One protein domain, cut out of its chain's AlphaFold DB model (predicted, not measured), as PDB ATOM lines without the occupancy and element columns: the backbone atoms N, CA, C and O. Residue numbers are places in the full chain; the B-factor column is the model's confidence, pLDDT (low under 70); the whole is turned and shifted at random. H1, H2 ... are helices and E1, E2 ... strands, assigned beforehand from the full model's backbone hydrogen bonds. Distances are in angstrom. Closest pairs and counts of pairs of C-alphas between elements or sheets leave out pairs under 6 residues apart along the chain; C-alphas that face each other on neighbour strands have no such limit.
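Overview. This is residues 3 to 69 of the 76 residues of an uncharacterized protein of Desulfobacteraceae bacterium (UniProt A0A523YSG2). The model has little regular structure: helix H2, with short H1 at its end, makes one end of an elongated shape, and a long loop joins it to a loose part holding a small hairpin, E1 and E2, and short H3. The 67 printed residues run H1, H2, H3, E1, E2, mixed in class, with 26 in named elements; the sheet is antiparallel. The whole is loose, radius of gyration of the C-alphas 15.4 A, spanning 43 by 26 by 19 A.

Arrangement. E1, residues 58 to 60, and E2, residues 66 to 68, form an antiparallel hairpin at 169 degrees, with N 59 and O 67 2.8 A apart, within hydrogen-bond range. H3, residues 48 to 51, is apart from E2 and from H2, residues 8 to 19. H1, residues 3 to 6, and H2 only just touch, only at the corner, with 3 pairs of C-alphas within 8 A, through residues 10 to 11 of H2 alone; the closest C-alphas, of Ala 4 and Ser 11, are 5.6 A apart. In H2 every O i to N i+4 pair is within hydrogen-bond range; H1 and H3 are too short for one.

Along the chain. H2 is 16.5 A long, from C-alpha 8 at (35.247, -14.817, -26.829). E2 ends at C-alpha 68, (46.423, -4.981, -43.122).

Size, cuts and confidence. The printed part has no cut. The H2 to H3 link, 28 residues, is long. Residues 3 to 7 and 16 to 25 have pLDDT under 70.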
ATOM      1  N   GLN A   3      32.327 -15.137 -35.002       51.81
ATOM      2  CA  GLN A   3      33.649 -14.874 -34.414       51.81
ATOM      3  C   GLN A   3      33.648 -14.826 -32.876       51.81
ATOM      4  O   GLN A   3      34.620 -15.272 -32.275       51.81
ATOM      5  N   ALA A   4      32.560 -14.364 -32.248       53.72
ATOM      6  CA  ALA A   4      32.449 -14.275 -30.787       53.72
ATOM      7  C   ALA A   4      32.485 -15.652 -30.092       53.72
ATOM      8  O   ALA A   4      32.993 -15.772 -28.987       53.72
ATOM      9  N   ILE A   5      32.023 -16.713 -30.765       57.31
ATOM     10  CA  ILE A   5      32.073 -18.088 -30.236       57.31
ATOM     11  C   ILE A   5      33.489 -18.675 -30.363       57.31
ATOM     12  O   ILE A   5      33.931 -19.432 -29.505       57.31
ATOM     13  N   LEU A   6      34.215 -18.322 -31.430       67.00
ATOM     14  CA  LEU A   6      35.556 -18.849 -31.709       67.00
ATOM     15  C   LEU A   6      36.660 -18.141 -30.912       67.00
ATOM     16  O   LEU A   6      37.715 -18.733 -30.682       67.00
ATOM     17  N   ARG A   7      36.456 -16.872 -30.537       67.19
ATOM     18  CA  ARG A   7      37.419 -16.057 -29.778       67.19
ATOM     19  C   ARG A   7      36.699 -15.108 -28.804       67.19
ATOM     20  O   ARG A   7      36.779 -13.894 -28.996       67.19
ATOM     21  N   PRO A   8      36.019 -15.632 -27.772       74.31
ATOM     22  CA  PRO A   8      35.247 -14.817 -26.829       74.31
ATOM     23  C   PRO A   8      36.102 -13.726 -26.172       74.31
ATOM     24  O   PRO A   8      35.765 -12.556 -26.275       74.31
ATOM     25  N   ALA A   9      37.304 -14.071 -25.697       77.12
ATOM     26  CA  ALA A   9      38.230 -13.105 -25.098       77.12
ATOM     27  C   ALA A   9      38.643 -11.947 -26.033       77.12
ATOM     28  O   ALA A   9      38.935 -10.854 -25.564       77.12
ATOM     29  N   VAL A  10      38.676 -12.165 -27.356       77.50
ATOM     30  CA  VAL A  10      38.977 -11.093 -28.325       77.50
ATOM     31  C   VAL A  10      37.768 -10.181 -28.510       77.50
ATOM     32  O   VAL A  10      37.938  -8.976 -28.646       77.50
ATOM     33  N   SER A  11      36.558 -10.746 -28.512       73.69
ATOM     34  CA  SER A  11      35.320  -9.967 -28.574       73.69
ATOM     35  C   SER A  11      35.179  -9.085 -27.335       73.69
ATOM     36  O   SER A  11      34.987  -7.881 -27.478       73.69
ATOM     37  N   ASP A  12      35.372  -9.671 -26.151       72.88
ATOM     38  CA  ASP A  12      35.271  -8.974 -24.866       72.88
ATOM     39  C   ASP A  12      36.311  -7.848 -24.761       72.88
ATOM     40  O   ASP A  12      35.993  -6.738 -24.340       72.88
ATOM     41  N   PHE A  13      37.545  -8.106 -25.211       74.06
ATOM     42  CA  PHE A  13      38.608  -7.101 -25.241       74.06
ATOM     43  C   PHE A  13      38.246  -5.905 -26.126       74.06
ATOM     44  O   PHE A  13      38.359  -4.766 -25.685       74.06
ATOM     45  N   ILE A  14      37.800  -6.145 -27.362       74.56
ATOM     46  CA  ILE A  14      37.448  -5.071 -28.302       74.56
ATOM     47  C   ILE A  14      36.258  -4.254 -27.784       74.56
ATOM     48  O   ILE A  14      36.278  -3.031 -27.887       74.56
ATOM     49  N   GLU A  15      35.244  -4.902 -27.210       71.38
ATOM     50  CA  GLU A  15      34.067  -4.219 -26.667       71.38
ATOM     51  C   GLU A  15      34.425  -3.345 -25.457       71.38
ATOM     52  O   GLU A  15      34.110  -2.156 -25.468       71.38
ATOM     53  N   SER A  16      35.162  -3.888 -24.482       66.38
ATOM     54  CA  SER A  16      35.609  -3.147 -23.292       66.38
ATOM     55  C   SER A  16      36.521  -1.975 -23.654       66.38
ATOM     56  O   SER A  16      36.318  -0.867 -23.176       66.38
ATOM     57  N   THR A  17      37.470  -2.192 -24.563       65.81
ATOM     58  CA  THR A  17      38.475  -1.190 -24.940       65.81
ATOM     59  C   THR A  17      37.887  -0.018 -25.735       65.81
ATOM     60  O   THR A  17      38.389   1.099 -25.657       65.81
ATOM     61  N   ILE A  18      36.847  -0.264 -26.540       65.38
ATOM     62  CA  ILE A  18      36.233   0.768 -27.389       65.38
ATOM     63  C   ILE A  18      35.111   1.516 -26.649       65.38
ATOM     64  O   ILE A  18      34.902   2.700 -26.918       65.38
ATOM     65  N   HIS A  19      34.360   0.846 -25.761       59.59
ATOM     66  CA  HIS A  19      33.232   1.464 -25.047       59.59
ATOM     67  C   HIS A  19      33.628   2.177 -23.758       59.59
ATOM     68  O   HIS A  19      33.054   3.231 -23.474       59.59
ATOM     69  N   ASP A  20      34.584   1.654 -22.987       55.38
ATOM     70  CA  ASP A  20      35.095   2.416 -21.857       55.38
ATOM     71  C   ASP A  20      36.014   3.507 -22.405       55.38
ATOM     72  O   ASP A  20      37.068   3.245 -22.976       55.38
ATOM     73  N   HIS A  21      35.625   4.768 -22.205       51.47
ATOM     74  CA  HIS A  21      36.425   5.970 -22.479       51.47
ATOM     75  C   HIS A  21      37.741   6.043 -21.667       51.47
ATOM     76  O   HIS A  21      38.335   7.112 -21.511       51.47
ATOM     77  N   SER A  22      38.203   4.922 -21.118       50.69
ATOM     78  CA  SER A  22      39.560   4.729 -20.645       50.69
ATOM     79  C   SER A  22      40.519   4.818 -21.829       50.69
ATOM     80  O   SER A  22      40.444   4.046 -22.776       50.69
ATOM     81  N   PHE A  23      41.430   5.779 -21.728       51.31
ATOM     82  CA  PHE A  23      42.547   6.162 -22.599       51.31
ATOM     83  C   PHE A  23      43.445   5.048 -23.192       51.31
ATOM     84  O   PHE A  23      44.493   5.364 -23.752       51.31
ATOM     85  N   GLU A  24      43.120   3.766 -23.040       60.31
ATOM     86  CA  GLU A  24      44.077   2.671 -23.199       60.31
ATOM     87  C   GLU A  24      44.410   2.342 -24.662       60.31
ATOM     88  O   GLU A  24      45.547   1.963 -24.937       60.31
ATOM     89  N   LEU A  25      43.492   2.541 -25.619       67.00
ATOM     90  CA  LEU A  25      43.731   2.248 -27.043       67.00
ATOM     91  C   LEU A  25      43.034   3.264 -27.957       67.00
ATOM     92  O   LEU A  25      41.841   3.177 -28.232       67.00
ATOM     93  N   ASN A  26      43.821   4.208 -28.479       75.12
ATOM     94  CA  ASN A  26      43.385   5.151 -29.507       75.12
ATOM     95  C   ASN A  26      43.806   4.642 -30.888       75.12
ATOM     96  O   ASN A  26      44.985   4.381 -31.131       75.12
ATOM     97  N   ILE A  27      42.837   4.500 -31.793       83.69
ATOM     98  CA  ILE A  27      43.082   4.156 -33.194       83.69
ATOM     99  C   ILE A  27      42.856   5.414 -34.021       83.69
ATOM    100  O   ILE A  27      41.737   5.918 -34.095       83.69
ATOM    101  N   GLU A  28      43.913   5.890 -34.669       86.50
ATOM    102  CA  GLU A  28      43.873   7.088 -35.502       86.50
ATOM    103  C   GLU A  28      44.354   6.790 -36.924       86.50
ATOM    104  O   GLU A  28      45.240   5.961 -37.148       86.50
ATOM    105  N   GLU A  29      43.765   7.487 -37.897       90.44
ATOM    106  CA  GLU A  29      44.257   7.522 -39.273       90.44
ATOM    107  C   GLU A  29      45.128   8.767 -39.453       90.44
ATOM    108  O   GLU A  29      44.668   9.893 -39.271       90.44
ATOM    109  N   ILE A  30      46.388   8.563 -39.844       90.75
ATOM    110  CA  ILE A  30      47.341   9.642 -40.103       90.75
ATOM    111  C   ILE A  30      47.771   9.578 -41.565       90.75
ATOM    112  O   ILE A  30      48.240   8.549 -42.055       90.75
ATOM    113  N   ILE A  31      47.633  10.702 -42.267       91.06
ATOM    114  CA  ILE A  31      48.053  10.836 -43.661       91.06
ATOM    115  C   ILE A  31      49.531  11.236 -43.690       91.06
ATOM    116  O   ILE A  31      49.896  12.295 -43.177       91.06
ATOM    117  N   SER A  32      50.384  10.425 -44.326       89.56
ATOM    118  CA  SER A  32      51.770  10.833 -44.587       89.56
ATOM    119  C   SER A  32      51.790  11.946 -45.635       89.56
ATOM    120  O   SER A  32      51.383  11.743 -46.783       89.56
ATOM    121  N   GLY A  33      52.238  13.137 -45.237       88.62
ATOM    122  CA  GLY A  33      52.395  14.273 -46.143       88.62
ATOM    123  C   GLY A  33      53.493  14.036 -47.184       88.62
ATOM    124  O   GLY A  33      54.434  13.280 -46.954       88.62
ATOM    125  N   GLU A  34      53.423  14.721 -48.327       85.69
ATOM    126  CA  GLU A  34      54.364  14.516 -49.447       85.69
ATOM    127  C   GLU A  34      55.834  14.792 -49.087       85.69
ATOM    128  O   GLU A  34      56.731  14.152 -49.630       85.69
ATOM    129  N   ASN A  35      56.077  15.675 -48.116       88.31
ATOM    130  CA  ASN A  35      57.415  16.026 -47.625       88.31
ATOM    131  C   ASN A  35      57.750  15.381 -46.267       88.31
ATOM    132  O   ASN A  35      58.651  15.845 -45.573       88.31
ATOM    133  N   SER A  36      57.007  14.351 -45.856       90.88
ATOM    134  CA  SER A  36      57.267  13.638 -44.605       90.88
ATOM    135  C   SER A  36      58.638  12.963 -44.634       90.88
ATOM    136  O   SER A  36      58.993  12.294 -45.605       90.88
ATOM    137  N   HIS A  37      59.379  13.067 -43.531       88.94
ATOM    138  CA  HIS A  37      60.642  12.347 -43.335       88.94
ATOM    139  C   HIS A  37      60.470  10.822 -43.315       88.94
ATOM    140  O   HIS A  37      61.446  10.096 -43.471       88.94
ATOM    141  N   LEU A  38      59.235  10.341 -43.145       90.31
ATOM    142  CA  LEU A  38      58.902   8.919 -43.155       90.31
ATOM    143  C   LEU A  38      58.815   8.341 -44.576       90.31
ATOM    144  O   LEU A  38      58.852   7.124 -44.740       90.31
ATOM    145  N   ASN A  39      58.702   9.189 -45.602       89.38
ATOM    146  CA  ASN A  39      58.514   8.738 -46.979       89.38
ATOM    147  C   ASN A  39      59.739   7.960 -47.481       89.38
ATOM    148  O   ASN A  39      60.879   8.362 -47.253       89.38
ATOM    149  N   ASN A  40      59.499   6.869 -48.218       89.44
ATOM    150  CA  ASN A  40      60.512   5.928 -48.722       89.44
ATOM    151  C   ASN A  40      61.268   5.116 -47.656       89.44
ATOM    152  O   ASN A  40      62.106   4.284 -48.033       89.44
ATOM    153  N   LEU A  41      60.968   5.291 -46.368       93.56
ATOM    154  CA  LEU A  41      61.487   4.431 -45.307       93.56
ATOM    155  C   LEU A  41      60.637   3.170 -45.182       93.56
ATOM    156  O   LEU A  41      59.445   3.160 -45.491       93.56
ATOM    157  N   THR A  42      61.260   2.085 -44.727       95.31
ATOM    158  CA  THR A  42      60.499   0.917 -44.287       95.31
ATOM    159  C   THR A  42      59.901   1.177 -42.906       95.31
ATOM    160  O   THR A  42      60.412   2.003 -42.155       95.31
ATOM    161  N   LEU A  43      58.853   0.446 -42.524       94.00
ATOM    162  CA  LEU A  43      58.324   0.494 -41.154       94.00
ATOM    163  C   LEU A  43      59.376   0.156 -40.083       94.00
ATOM    164  O   LEU A  43      59.247   0.594 -38.944       94.00
ATOM    165  N   ALA A  44      60.398  -0.635 -40.425       93.69
ATOM    166  CA  ALA A  44      61.524  -0.901 -39.533       93.69
ATOM    167  C   ALA A  44      62.445   0.315 -39.376       93.69
ATOM    168  O   ALA A  44      62.934   0.560 -38.278       93.69
ATOM    169  N   ASP A  45      62.668   1.064 -40.457       95.50
ATOM    170  CA  ASP A  45      63.594   2.203 -40.486       95.50
ATOM    171  C   ASP A  45      62.916   3.529 -40.100       95.50
ATOM    172  O   ASP A  45      63.591   4.531 -39.896       95.50
ATOM    173  N   SER A  46      61.585   3.556 -40.011       93.94
ATOM    174  CA  SER A  46      60.799   4.771 -39.766       93.94
ATOM    175  C   SER A  46      60.828   5.272 -38.321       93.94
ATOM    176  O   SER A  46      60.277   6.332 -38.043       93.94
ATOM    177  N   GLY A  47      61.376   4.494 -37.382       94.00
ATOM    178  CA  GLY A  47      61.384   4.824 -35.953       94.00
ATOM    179  C   GLY A  47      60.023   4.694 -35.255       94.00
ATOM    180  O   GLY A  47      59.985   4.649 -34.031       94.00
ATOM    181  N   ILE A  48      58.909   4.519 -35.979       93.94
ATOM    182  CA  ILE A  48      57.541   4.516 -35.414       93.94
ATOM    183  C   ILE A  48      57.401   3.541 -34.235       93.94
ATOM    184  O   ILE A  48      56.899   3.903 -33.173       93.94
ATOM    185  N   ARG A  49      57.878   2.301 -34.391       92.00
ATOM    186  CA  ARG A  49      57.817   1.303 -33.313       92.00
ATOM    187  C   ARG A  49      58.915   1.485 -32.265       92.00
ATOM    188  O   ARG A  49      58.699   1.155 -31.110       92.00
ATOM    189  N   GLN A  50      60.095   1.944 -32.665       93.00
ATOM    190  CA  GLN A  50      61.288   1.967 -31.808       93.00
ATOM    191  C   GLN A  50      61.335   3.205 -30.908       93.00
ATOM    192  O   GLN A  50      61.783   3.118 -29.771       93.00
ATOM    193  N   GLU A  51      60.867   4.340 -31.419       93.94
ATOM    194  CA  GLU A  51      60.942   5.651 -30.774       93.94
ATOM    195  C   GLU A  51      59.590   6.086 -30.200       93.94
ATOM    196  O   GLU A  51      59.552   6.729 -29.156       93.94
ATOM    197  N   MET A  52      58.482   5.729 -30.866       90.38
ATOM    198  CA  MET A  52      57.134   6.191 -30.499       90.38
ATOM    199  C   MET A  52      56.258   5.093 -29.879       90.38
ATOM    200  O   MET A  52      55.179   5.391 -29.379       90.38
ATOM    201  N   ASP A  53      56.694   3.832 -29.951       90.19
ATOM    202  CA  ASP A  53      55.944   2.632 -29.543       90.19
ATOM    203  C   ASP A  53      54.534   2.505 -30.167       90.19
ATOM    204  O   ASP A  53      53.633   1.857 -29.633       90.19
ATOM    205  N   ILE A  54      54.341   3.092 -31.352       91.25
ATOM    206  CA  ILE A  54      53.063   3.049 -32.069       91.25
ATOM    207  C   ILE A  54      52.932   1.731 -32.842       91.25
ATOM    208  O   ILE A  54      53.864   1.268 -33.509       91.25
ATOM    209  N   ILE A  55      51.735   1.141 -32.795       90.69
ATOM    210  CA  ILE A  55      51.378  -0.063 -33.550       90.69
ATOM    211  C   ILE A  55      50.661   0.336 -34.842       90.69
ATOM    212  O   ILE A  55      49.586   0.929 -34.816       90.69
ATOM    213  N   ILE A  56      51.224  -0.057 -35.987       92.31
ATOM    214  CA  ILE A  56      50.578   0.115 -37.291       92.31
ATOM    215  C   ILE A  56      49.694  -1.100 -37.585       92.31
ATOM    216  O   ILE A  56      50.186  -2.205 -37.811       92.31
ATOM    217  N   ILE A  57      48.380  -0.886 -37.621       92.81
ATOM    218  CA  ILE A  57      47.386  -1.943 -37.880       92.81
ATOM    219  C   ILE A  57      47.145  -2.117 -39.391       92.81
ATOM    220  O   ILE A  57      46.866  -3.221 -39.872       92.81
ATOM    221  N   GLY A  58      47.305  -1.041 -40.165       94.25
ATOM    222  CA  GLY A  58      47.162  -1.064 -41.615       94.25
ATOM    223  C   GLY A  58      47.742   0.170 -42.299       94.25
ATOM    224  O   GLY A  58      47.979   1.192 -41.662       94.25
ATOM    225  N   ILE A  59      47.974   0.052 -43.605       94.25
ATOM    226  CA  ILE A  59      48.426   1.134 -44.485       94.25
ATOM    227  C   ILE A  59      47.488   1.201 -45.684       94.25
ATOM    228  O   ILE A  59      47.291   0.209 -46.390       94.25
ATOM    229  N   LYS A  60      46.949   2.390 -45.943       93.69
ATOM    230  CA  LYS A  60      46.193   2.693 -47.155       93.69
ATOM    231  C   LYS A  60      47.131   3.304 -48.190       93.69
ATOM    232  O   LYS A  60      47.667   4.388 -47.983       93.69
ATOM    233  N   GLN A  61      47.340   2.606 -49.299       90.69
ATOM    234  CA  GLN A  61      48.170   3.100 -50.396       90.69
ATOM    235  C   GLN A  61      47.443   4.178 -51.216       90.69
ATOM    236  O   GLN A  61      46.216   4.295 -51.171       90.69
ATOM    237  N   LYS A  62      48.202   4.951 -52.009       87.75
ATOM    238  CA  LYS A  62      47.660   6.012 -52.885       87.75
ATOM    239  C   LYS A  62      46.639   5.498 -53.907       87.75
ATOM    240  O   LYS A  62      45.758   6.245 -54.310       87.75
ATOM    241  N   ASP A  63      46.741   4.230 -54.301       90.12
ATOM    242  CA  ASP A  63      45.787   3.545 -55.184       90.12
ATOM    243  C   ASP A  63      44.478   3.136 -54.472       90.12
ATOM    244  O   ASP A  63      43.594   2.540 -55.083       90.12
ATOM    245  N   GLY A  64      44.344   3.444 -53.178       89.81
ATOM    246  CA  GLY A  64      43.201   3.091 -52.343       89.81
ATOM    247  C   GLY A  64      43.261   1.678 -51.764       89.81
ATOM    248  O   GLY A  64      42.376   1.308 -50.988       89.81
ATOM    249  N   LYS A  65      44.289   0.882 -52.083       92.62
ATOM    250  CA  LYS A  65      44.427  -0.480 -51.568       92.62
ATOM    251  C   LYS A  65      44.832  -0.454 -50.099       92.62
ATOM    252  O   LYS A  65      45.864   0.105 -49.729       92.62
ATOM    253  N   MET A  66      44.038  -1.127 -49.272       93.50
ATOM    254  CA  MET A  66      44.343  -1.327 -47.860       93.50
ATOM    255  C   MET A  66      45.237  -2.558 -47.672       93.50
ATOM    256  O   MET A  66      44.902  -3.657 -48.120       93.50
ATOM    257  N   MET A  67      46.368  -2.375 -47.001       93.62
ATOM    258  CA  MET A  67      47.246  -3.439 -46.527       93.62
ATOM    259  C   MET A  67      47.086  -3.564 -45.014       93.62
ATOM    260  O   MET A  67      47.472  -2.663 -44.279       93.62
ATOM    261  N   PHE A  68      46.538  -4.683 -44.550       93.88
ATOM    262  CA  PHE A  68      46.423  -4.981 -43.122       93.88
ATOM    263  C   PHE A  68      47.655  -5.730 -42.625       93.88
ATOM    264  O   PHE A  68      48.209  -6.543 -43.367       93.88
ATOM    265  N   ASN A  69      48.046  -5.477 -41.373       92.44
ATOM    266  CA  ASN A  69      49.230  -6.066 -40.741       92.44
ATOM    267  C   ASN A  69      50.484  -5.969 -41.641       92.44
ATOM    268  O   ASN A  69      51.011  -6.993 -42.095       92.44
TER     269      ASN A  69